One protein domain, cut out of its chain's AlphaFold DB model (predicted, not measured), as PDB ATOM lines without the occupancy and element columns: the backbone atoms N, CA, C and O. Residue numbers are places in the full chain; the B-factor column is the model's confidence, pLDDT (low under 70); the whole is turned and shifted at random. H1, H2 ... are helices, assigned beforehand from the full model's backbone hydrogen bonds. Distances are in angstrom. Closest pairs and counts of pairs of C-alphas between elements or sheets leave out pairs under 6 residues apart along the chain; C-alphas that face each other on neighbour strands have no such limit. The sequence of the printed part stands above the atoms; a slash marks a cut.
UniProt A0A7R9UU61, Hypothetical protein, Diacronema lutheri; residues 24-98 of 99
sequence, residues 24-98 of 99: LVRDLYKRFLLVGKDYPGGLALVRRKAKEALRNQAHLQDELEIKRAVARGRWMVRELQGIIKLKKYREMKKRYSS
ATOM      1  N   LEU A  24     197.733 174.929 217.858       96.69
ATOM      2  CA  LEU A  24     196.415 174.708 217.251       96.69
ATOM      3  C   LEU A  24     196.370 173.461 216.359       96.69
ATOM      4  O   LEU A  24     195.347 172.782 216.301       96.69
ATOM      5  N   VAL A  25     197.478 173.130 215.692       97.00
ATOM      6  CA  VAL A  25     197.584 171.908 214.883       97.00
ATOM      7  C   VAL A  25     197.590 170.681 215.794       97.00
ATOM      8  O   VAL A  25     196.940 169.676 215.501       97.00
ATOM      9  N   ARG A  26     198.252 170.780 216.955       96.81
ATOM     10  CA  ARG A  26     198.256 169.722 217.978       96.81
ATOM     11  C   ARG A  26     196.865 169.463 218.532       96.81
ATOM     12  O   ARG A  26     196.467 168.305 218.643       96.81
ATOM     13  N   ASP A  27     196.150 170.525 218.883       98.38
ATOM     14  CA  ASP A  27     194.766 170.439 219.347       98.38
ATOM     15  C   ASP A  27     193.868 169.795 218.284       98.38
ATOM     16  O   ASP A  27     193.164 168.823 218.561       98.38
ATOM     17  N   LEU A  28     193.966 170.256 217.034       98.62
ATOM     18  CA  LEU A  28     193.202 169.697 215.924       98.62
ATOM     19  C   LEU A  28     193.452 168.193 215.741       98.62
ATOM     20  O   LEU A  28     192.499 167.425 215.607       98.62
ATOM     21  N   TYR A  29     194.709 167.747 215.782       98.44
ATOM     22  CA  TYR A  29     195.032 166.324 215.671       98.44
ATOM     23  C   TYR A  29     194.398 165.501 216.802       98.44
ATOM     24  O   TYR A  29     193.801 164.456 216.543       98.44
ATOM     25  N   LYS A  30     194.441 165.989 218.049       98.62
ATOM     26  CA  LYS A  30     193.775 165.329 219.185       98.62
ATOM     27  C   LYS A  30     192.263 165.210 218.974       98.62
ATOM     28  O   LYS A  30     191.698 164.162 219.279       98.62
ATOM     29  N   ARG A  31     191.615 166.232 218.409       98.75
ATOM     30  CA  ARG A  31     190.178 166.190 218.080       98.75
ATOM     31  C   ARG A  31     189.854 165.115 217.046       98.75
ATOM     32  O   ARG A  31     188.883 164.387 217.237       98.75
ATOM     33  N   PHE A  32     190.681 164.964 216.007       98.81
ATOM     34  CA  PHE A  32     190.543 163.862 215.048       98.81
ATOM     35  C   PHE A  32     190.680 162.491 215.720       98.81
ATOM     36  O   PHE A  32     189.894 161.589 215.441       98.81
ATOM     37  N   LEU A  33     191.638 162.329 216.636       98.62
ATOM     38  CA  LEU A  33     191.784 161.076 217.380       98.62
ATOM     39  C   LEU A  33     190.587 160.793 218.291       98.62
ATOM     40  O   LEU A  33     190.201 159.639 218.437       98.62
ATOM     41  N   LEU A  34     190.001 161.823 218.901       98.69
ATOM     42  CA  LEU A  34     188.830 161.664 219.754       98.69
ATOM     43  C   LEU A  34     187.608 161.227 218.939       98.69
ATOM     44  O   LEU A  34     187.028 160.191 219.242       98.69
ATOM     45  N   VAL A  35     187.262 161.962 217.874       98.56
ATOM     46  CA  VAL A  35     186.105 161.622 217.022       98.56
ATOM     47  C   VAL A  35     186.297 160.289 216.295       98.56
ATOM     48  O   VAL A  35     185.341 159.552 216.080       98.56
ATOM     49  N   GLY A  36     187.542 159.936 215.963       98.50
ATOM     50  CA  GLY A  36     187.867 158.679 215.300       98.50
ATOM     51  C   GLY A  36     187.511 157.430 216.107       98.50
ATOM     52  O   GLY A  36     187.313 156.383 215.501       98.50
ATOM     53  N   LYS A  37     187.391 157.519 217.440       98.25
ATOM     54  CA  LYS A  37     186.985 156.383 218.287       98.25
ATOM     55  C   LYS A  37     185.572 155.890 217.967       98.25
ATOM     56  O   LYS A  37     185.351 154.687 217.955       98.25
ATOM     57  N   ASP A  38     184.670 156.815 217.653       97.81
ATOM     58  CA  ASP A  38     183.259 156.522 217.377       97.81
ATOM     59  C   ASP A  38     182.937 156.492 215.875       97.81
ATOM     60  O   ASP A  38     181.837 156.107 215.469       97.81
ATOM     61  N   TYR A  39     183.876 156.932 215.031       98.25
ATOM     62  CA  TYR A  39     183.683 157.007 213.586       98.25
ATOM     63  C   TYR A  39     183.435 155.610 212.985       98.25
ATOM     64  O   TYR A  39     184.159 154.676 213.330       98.25
ATOM     65  N   PRO A  40     182.485 155.432 212.040       96.88
ATOM     66  CA  PRO A  40     182.165 154.113 211.488       96.88
ATOM     67  C   PRO A  40     183.354 153.372 210.860       96.88
ATOM     68  O   PRO A  40     183.419 152.153 210.960       96.88
ATOM     69  N   GLY A  41     184.296 154.099 210.247       96.00
ATOM     70  CA  GLY A  41     185.537 153.537 209.689       96.00
ATOM     71  C   GLY A  41     186.681 153.375 210.701       96.00
ATOM     72  O   GLY A  41     187.784 152.983 210.325       96.00
ATOM     73  N   GLY A  42     186.439 153.703 211.970       97.56
ATOM     74  CA  GLY A  42     187.359 153.514 213.085       97.56
ATOM     75  C   GLY A  42     188.517 154.512 213.181       97.56
ATOM     76  O   GLY A  42     188.833 155.287 212.270       97.56
ATOM     77  N   LEU A  43     189.201 154.449 214.326       98.50
ATOM     78  CA  LEU A  43     190.273 155.374 214.696       98.50
ATOM     79  C   LEU A  43     191.489 155.272 213.774       98.50
ATOM     80  O   LEU A  43     192.111 156.288 213.472       98.50
ATOM     81  N   ALA A  44     191.844 154.066 213.327       98.44
ATOM     82  CA  ALA A  44     193.021 153.853 212.485       98.44
ATOM     83  C   ALA A  44     192.915 154.619 211.156       98.44
ATOM     84  O   ALA A  44     193.867 155.292 210.750       98.44
ATOM     85  N   LEU A  45     191.735 154.588 210.528       98.25
ATOM     86  CA  LEU A  45     191.467 155.302 209.285       98.25
ATOM     87  C   LEU A  45     191.533 156.818 209.486       98.25
ATOM     88  O   LEU A  45     192.259 157.501 208.759       98.25
ATOM     89  N   VAL A  46     190.823 157.335 210.494       98.50
ATOM     90  CA  VAL A  46     190.792 158.775 210.798       98.50
ATOM     91  C   VAL A  46     192.187 159.285 211.150       98.50
ATOM     92  O   VAL A  46     192.616 160.310 210.627       98.50
ATOM     93  N   ARG A  47     192.945 158.539 211.963       98.44
ATOM     94  CA  ARG A  47     194.336 158.859 212.311       98.44
ATOM     95  C   ARG A  47     195.220 158.951 211.072       98.44
ATOM     96  O   ARG A  47     195.954 159.928 210.934       98.44
ATOM     97  N   ARG A  48     195.165 157.951 210.184       98.50
ATOM     98  CA  ARG A  48     195.958 157.927 208.945       98.50
ATOM     99  C   ARG A  48     195.651 159.154 208.087       98.50
ATOM    100  O   ARG A  48     196.579 159.855 207.699       98.50
ATOM    101  N   LYS A  49     194.366 159.447 207.867       98.31
ATOM    102  CA  LYS A  49     193.921 160.580 207.042       98.31
ATOM    103  C   LYS A  49     194.246 161.940 207.657       98.31
ATOM    104  O   LYS A  49     194.719 162.820 206.947       98.31
ATOM    105  N   ALA A  50     194.088 162.099 208.969       98.12
ATOM    106  CA  ALA A  50     194.488 163.322 209.660       98.12
ATOM    107  C   ALA A  50     196.006 163.553 209.567       98.12
ATOM    108  O   ALA A  50     196.439 164.670 209.295       98.12
ATOM    109  N   LYS A  51     196.822 162.503 209.746       97.38
ATOM    110  CA  LYS A  51     198.285 162.605 209.625       97.38
ATOM    111  C   LYS A  51     198.710 162.970 208.202       97.38
ATOM    112  O   LYS A  51     199.572 163.823 208.042       97.38
ATOM    113  N   GLU A  52     198.110 162.343 207.194       98.06
ATOM    114  CA  GLU A  52     198.335 162.649 205.776       98.06
ATOM    115  C   GLU A  52     198.019 164.124 205.472       98.06
ATOM    116  O   GLU A  52     198.894 164.862 205.028       98.06
ATOM    117  N   ALA A  53     196.817 164.588 205.830       97.12
ATOM    118  CA  ALA A  53     196.389 165.964 205.589       97.12
ATOM    119  C   ALA A  53     197.282 167.003 206.290       97.12
ATOM    120  O   ALA A  53     197.684 167.988 205.674       97.12
ATOM    121  N   LEU A  54     197.640 166.769 207.558       95.88
ATOM    122  CA  LEU A  54     198.516 167.676 208.305       95.88
ATOM    123  C   LEU A  54     199.940 167.713 207.736       95.88
ATOM    124  O   LEU A  54     200.542 168.781 207.696       95.88
ATOM    125  N   ARG A  55     200.479 166.576 207.274       95.75
ATOM    126  CA  ARG A  55     201.809 166.532 206.644       95.75
ATOM    127  C   ARG A  55     201.835 167.282 205.317       95.75
ATOM    128  O   ARG A  55     202.797 167.999 205.068       95.75
ATOM    129  N   ASN A  56     200.778 167.180 204.513       96.12
ATOM    130  CA  ASN A  56     200.695 167.880 203.228       96.12
ATOM    131  C   ASN A  56     200.706 169.410 203.389       96.12
ATOM    132  O   ASN A  56     201.126 170.120 202.483       96.12
ATOM    133  N   GLN A  57     200.293 169.920 204.552       94.06
ATOM    134  CA  GLN A  57     200.291 171.349 204.877       94.06
ATOM    135  C   GLN A  57     201.425 171.765 205.831       94.06
ATOM    136  O   GLN A  57     201.414 172.877 206.348       94.06
ATOM    137  N   ALA A  58     202.409 170.896 206.084       91.88
ATOM    138  CA  ALA A  58     203.489 171.179 207.035       91.88
ATOM    139  C   ALA A  58     204.445 172.301 206.584       91.88
ATOM    140  O   ALA A  58     205.238 172.775 207.388       91.88
ATOM    141  N   HIS A  59     204.368 172.715 205.315       92.38
ATOM    142  CA  HIS A  59     205.154 173.813 204.751       92.38
ATOM    143  C   HIS A  59     204.604 175.207 205.100       92.38
ATOM    144  O   HIS A  59     205.294 176.192 204.860       92.38
ATOM    145  N   LEU A  60     203.382 175.309 205.643       93.38
ATOM    146  CA  LEU A  60     202.790 176.594 206.023       93.38
ATOM    147  C   LEU A  60     203.572 177.220 207.187       93.38
ATOM    148  O   LEU A  60     203.700 176.604 208.247       93.38
ATOM    149  N   GLN A  61     204.058 178.446 206.988       90.25
ATOM    150  CA  GLN A  61     204.768 179.225 208.012       90.25
ATOM    151  C   GLN A  61     203.974 180.453 208.473       90.25
ATOM    152  O   GLN A  61     204.174 180.915 209.594       90.25
ATOM    153  N   ASP A  62     203.059 180.955 207.639       93.69
ATOM    154  CA  ASP A  62     202.230 182.107 207.976       93.69
ATOM    155  C   ASP A  62     201.128 181.752 208.990       93.69
ATOM    156  O   ASP A  62     200.377 180.780 208.852       93.69
ATOM    157  N   GLU A  63     201.008 182.586 210.020       94.25
ATOM    158  CA  GLU A  63     200.083 182.388 211.135       94.25
ATOM    159  C   GLU A  63     198.610 182.415 210.682       94.25
ATOM    160  O   GLU A  63     197.771 181.657 211.189       94.25
ATOM    161  N   LEU A  64     198.265 183.279 209.723       96.56
ATOM    162  CA  LEU A  64     196.903 183.402 209.212       96.56
ATOM    163  C   LEU A  64     196.534 182.189 208.349       96.56
ATOM    164  O   LEU A  64     195.426 181.651 208.479       96.56
ATOM    165  N   GLU A  65     197.452 181.703 207.519       96.56
ATOM    166  CA  GLU A  65     197.281 180.478 206.738       96.56
ATOM    167  C   GLU A  65     197.108 179.245 207.627       96.56
ATOM    168  O   GLU A  65     196.177 178.457 207.407       96.56
ATOM    169  N   ILE A  66     197.917 179.112 208.683       96.19
ATOM    170  CA  ILE A  66     197.780 178.043 209.682       96.19
ATOM    171  C   ILE A  66     196.398 178.113 210.337       96.19
ATOM    172  O   ILE A  66     195.690 177.103 210.403       96.19
ATOM    173  N   LYS A  67     195.954 179.296 210.780       97.75
ATOM    174  CA  LYS A  67     194.622 179.480 211.385       97.75
ATOM    175  C   LYS A  67     193.497 179.089 210.431       97.75
ATOM    176  O   LYS A  67     192.564 178.396 210.852       97.75
ATOM    177  N   ARG A  68     193.587 179.474 209.155       98.19
ATOM    178  CA  ARG A  68     192.614 179.110 208.111       98.19
ATOM    179  C   ARG A  68     192.586 177.601 207.869       98.19
ATOM    180  O   ARG A  68     191.505 177.011 207.834       98.19
ATOM    181  N   ALA A  69     193.746 176.955 207.755       97.62
ATOM    182  CA  ALA A  69     193.847 175.504 207.598       97.62
ATOM    183  C   ALA A  69     193.254 174.758 208.801       97.62
ATOM    184  O   ALA A  69     192.437 173.849 208.637       97.62
ATOM    185  N   VAL A  70     193.575 175.199 210.019       98.19
ATOM    186  CA  VAL A  70     193.018 174.617 211.241       98.19
ATOM    187  C   VAL A  70     191.501 174.812 211.308       98.19
ATOM    188  O   VAL A  70     190.788 173.899 211.726       98.19
ATOM    189  N   ALA A  71     190.977 175.969 210.891       98.56
ATOM    190  CA  ALA A  71     189.538 176.214 210.853       98.56
ATOM    191  C   ALA A  71     188.813 175.217 209.934       98.56
ATOM    192  O   ALA A  71     187.816 174.626 210.359       98.56
ATOM    193  N   ARG A  72     189.360 174.949 208.740       98.31
ATOM    194  CA  ARG A  72     188.847 173.903 207.837       98.31
ATOM    195  C   ARG A  72     188.899 172.518 208.483       98.31
ATOM    196  O   ARG A  72     187.918 171.781 208.444       98.31
ATOM    197  N   GLY A  73     190.000 172.184 209.154       98.44
ATOM    198  CA  GLY A  73     190.120 170.923 209.890       98.44
ATOM    199  C   GLY A  73     189.077 170.775 211.004       98.44
ATOM    200  O   GLY A  73     188.480 169.710 211.155       98.44
ATOM    201  N   ARG A  74     188.797 171.842 211.763       98.69
ATOM    202  CA  ARG A  74     187.749 171.836 212.799       98.69
ATOM    203  C   ARG A  74     186.354 171.654 212.214       98.69
ATOM    204  O   ARG A  74     185.534 170.990 212.839       98.69
ATOM    205  N   TRP A  75     186.086 172.231 211.045       98.69
ATOM    206  CA  TRP A  75     184.840 171.984 210.324       98.69
ATOM    207  C   TRP A  75     184.715 170.502 209.945       98.69
ATOM    208  O   TRP A  75     183.726 169.874 210.302       98.69
ATOM    209  N   MET A  76     185.773 169.894 209.399       98.56
ATOM    210  CA  MET A  76     185.784 168.462 209.075       98.56
ATOM    211  C   MET A  76     185.528 167.561 210.295       98.56
ATOM    212  O   MET A  76     184.804 166.575 210.199       98.56
ATOM    213  N   VAL A  77     186.061 167.897 211.475       98.69
ATOM    214  CA  VAL A  77     185.749 167.155 212.714       98.69
ATOM    215  C   VAL A  77     184.242 167.158 213.009       98.69
ATOM    216  O   VAL A  77     183.715 166.135 213.443       98.69
ATOM    217  N   ARG A  78     183.537 168.271 212.759       98.75
ATOM    218  CA  ARG A  78     182.078 168.362 212.951       98.75
ATOM    219  C   ARG A  78     181.316 167.508 211.940       98.75
ATOM    220  O   ARG A  78     180.363 166.841 212.331       98.75
ATOM    221  N   GLU A  79     181.780 167.440 210.696       98.56
ATOM    222  CA  GLU A  79     181.206 166.540 209.684       98.56
ATOM    223  C   GLU A  79     181.321 165.069 210.110       98.56
ATOM    224  O   GLU A  79     180.345 164.317 210.062       98.56
ATOM    225  N   LEU A  80     182.480 164.661 210.646       98.50
ATOM    226  CA  LEU A  80     182.654 163.309 211.191       98.50
ATOM    227  C   LEU A  80     181.694 163.035 212.361       98.50
ATOM    228  O   LEU A  80     181.120 161.948 212.438       98.50
ATOM    229  N   GLN A  81     181.469 164.016 213.241       98.56
ATOM    230  CA  GLN A  81     180.457 163.914 214.302       98.56
ATOM    231  C   GLN A  81     179.038 163.766 213.728       98.56
ATOM    232  O   GLN A  81     178.245 162.990 214.261       98.56
ATOM    233  N   GLY A  82     178.718 164.468 212.638       98.56
ATOM    234  CA  GLY A  82     177.455 164.327 211.910       98.56
ATOM    235  C   GLY A  82     177.250 162.909 211.378       98.56
ATOM    236  O   GLY A  82     176.217 162.294 211.636       98.56
ATOM    237  N   ILE A  83     178.272 162.334 210.739       98.38
ATOM    238  CA  ILE A  83     178.242 160.950 210.240       98.38
ATOM    239  C   ILE A  83     177.996 159.952 211.379       98.38
ATOM    240  O   ILE A  83     177.190 159.030 211.234       98.38
ATOM    241  N   ILE A  84     178.643 160.146 212.531       98.38
ATOM    242  CA  ILE A  84     178.433 159.304 213.718       98.38
ATOM    243  C   ILE A  84     176.971 159.365 214.176       98.38
ATOM    244  O   ILE A  84     176.360 158.323 214.420       98.38
ATOM    245  N   LYS A  85     176.382 160.565 214.260       98.25
ATOM    246  CA  LYS A  85     174.966 160.743 214.623       98.25
ATOM    247  C   LYS A  85     174.035 160.054 213.625       98.25
ATOM    248  O   LYS A  85     173.106 159.369 214.043       98.25
ATOM    249  N   LEU A  86     174.312 160.169 212.325       98.00
ATOM    250  CA  LEU A  86     173.527 159.510 211.279       98.00
ATOM    251  C   LEU A  86     173.573 157.985 211.392       98.00
ATOM    252  O   LEU A  86     172.529 157.343 211.278       98.00
ATOM    253  N   LYS A  87     174.744 157.392 211.654       96.56
ATOM    254  CA  LYS A  87     174.856 155.947 211.911       96.56
ATOM    255  C   LYS A  87     173.984 155.536 213.101       96.56
ATOM    256  O   LYS A  87     173.164 154.634 212.955       96.56
ATOM    257  N   LYS A  88     174.103 156.239 214.234       96.38
ATOM    258  CA  LYS A  88     173.304 155.969 215.444       96.38
ATOM    259  C   LYS A  88     171.801 156.056 215.168       96.38
ATOM    260  O   LYS A  88     171.046 155.179 215.580       96.38
ATOM    261  N   TYR A  89     171.371 157.074 214.422       97.44
ATOM    262  CA  TYR A  89     169.975 157.230 214.016       97.44
ATOM    263  C   TYR A  89     169.488 156.071 213.135       97.44
ATOM    264  O   TYR A  89     168.416 155.526 213.385       97.44
ATOM    265  N   ARG A  90     170.277 155.649 212.136       95.88
ATOM    266  CA  ARG A  90     169.930 154.513 211.260       95.88
ATOM    267  C   ARG A  90     169.773 153.211 212.047       95.88
ATOM    268  O   ARG A  90     168.819 152.477 211.811       95.88
ATOM    269  N   GLU A  91     170.671 152.944 212.992       95.25
ATOM    270  CA  GLU A  91     170.595 151.767 213.869       95.25
ATOM    271  C   GLU A  91     169.358 151.804 214.770       95.25
ATOM    272  O   GLU A  91     168.659 150.801 214.901       95.25
ATOM    273  N   MET A  92     169.058 152.964 215.357       95.75
ATOM    274  CA  MET A  92     167.853 153.166 216.156       95.75
ATOM    275  C   MET A  92     166.595 152.924 215.318       95.75
ATOM    276  O   MET A  92     165.770 152.098 215.692       95.75
ATOM    277  N   LYS A  93     166.486 153.565 214.148       96.06
ATOM    278  CA  LYS A  93     165.351 153.386 213.237       96.06
ATOM    279  C   LYS A  93     165.157 151.920 212.846       96.06
ATOM    280  O   LYS A  93     164.028 151.454 212.848       96.06
ATOM    281  N   LYS A  94     166.236 151.180 212.564       94.62
ATOM    282  CA  LYS A  94     166.158 149.747 212.237       94.62
ATOM    283  C   LYS A  94     165.515 148.930 213.363       94.62
ATOM    284  O   LYS A  94     164.716 148.056 213.072       94.62
ATOM    285  N   ARG A  95     165.841 149.223 214.626       93.00
ATOM    286  CA  ARG A  95     165.281 148.506 215.787       93.00
ATOM    287  C   ARG A  95     163.793 148.774 216.007       93.00
ATOM    288  O   ARG A  95     163.095 147.871 216.432       93.00
ATOM    289  N   TYR A  96     163.329 149.993 215.734       91.06
ATOM    290  CA  TYR A  96     161.936 150.392 215.981       91.06
ATOM    291  C   TYR A  96     161.019 150.284 214.753       91.06
ATOM    292  O   TYR A  96     159.819 150.485 214.879       91.06
ATOM    293  N   SER A  97     161.568 150.024 213.563       84.31
ATOM    294  CA  SER A  97     160.807 149.954 212.306       84.31
ATOM    295  C   SER A  97     160.582 148.523 211.800       84.31
ATOM    296  O   SER A  97     159.984 148.361 210.738       84.31
ATOM    297  N   SER A  98     161.078 147.506 212.508       67.88
ATOM    298  CA  SER A  98     160.742 146.103 212.245       67.88
ATOM    299  C   SER A  98     159.530 145.713 213.108       67.88
ATOM    300  O   SER A  98     159.603 145.972 214.310       67.88
TER     301      SER A  98
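This is residues 24 to 98 of the 99 residues of the protein "Hypothetical protein" of Diacronema lutheri (UniProt A0A7R9UU61). One long helix, H3, is joined along part of its length by a hairpin of two shorter helices, H1 and H2, with H1 packing on H3 and H2 folding back beside H1. Residues 89 to 98, of which 89 to 96 belong to H3, stick out as a free arm that adds to the length. The printed part has 75 residues with three named helices in the order H1, H2, H3 and no named strand, an all-helix class. It is loose, with a radius of gyration of the C-alphas of 15.1 A, and the C-alphas span 55 by 21 by 16 A.

H3, residues 63 to 96, measures 50.0 A from first to last C-alpha and ends with C-alpha 96 at (161.936, 150.392, 215.981). H1, residues 24 to 36, measures 18.3 A and begins with C-alpha 24 at (196.415, 174.708, 217.251). H2, residues 42 to 56, measures 21.9 A and begins with C-alpha 42 at (187.359, 153.514, 213.085).

H3 touches H1 with residues 67 to 81 alone; their closest C-alphas, of Phe 32 and Val 77, are 6.3 A apart. These two run the same way at a shallow tilt of 11 degrees. H1 and H2 form a helical hairpin and touch, with the C-alphas of Gly 36 and Leu 43 closest at 4.1 A. They run opposite ways at a shallow tilt of 24 degrees. H2 and H3 are near each other, with 7 pairs of C-alphas within 10 A but no pair within 8 A. In H1, H2 and H3 every O i to N i+4 pair is within hydrogen-bond range.

The two C-alphas farthest apart, of Gln 61 and Ser 98, are 55.3 A apart. Without residues 89 to 98 the body spans 40 by 18 by 15 A. The printed part has no cut. The link from H1 to H2 is tight, and that from H2 to H3 is short. The mean pLDDT of the printed part is 96.5, with residue 98 under 70.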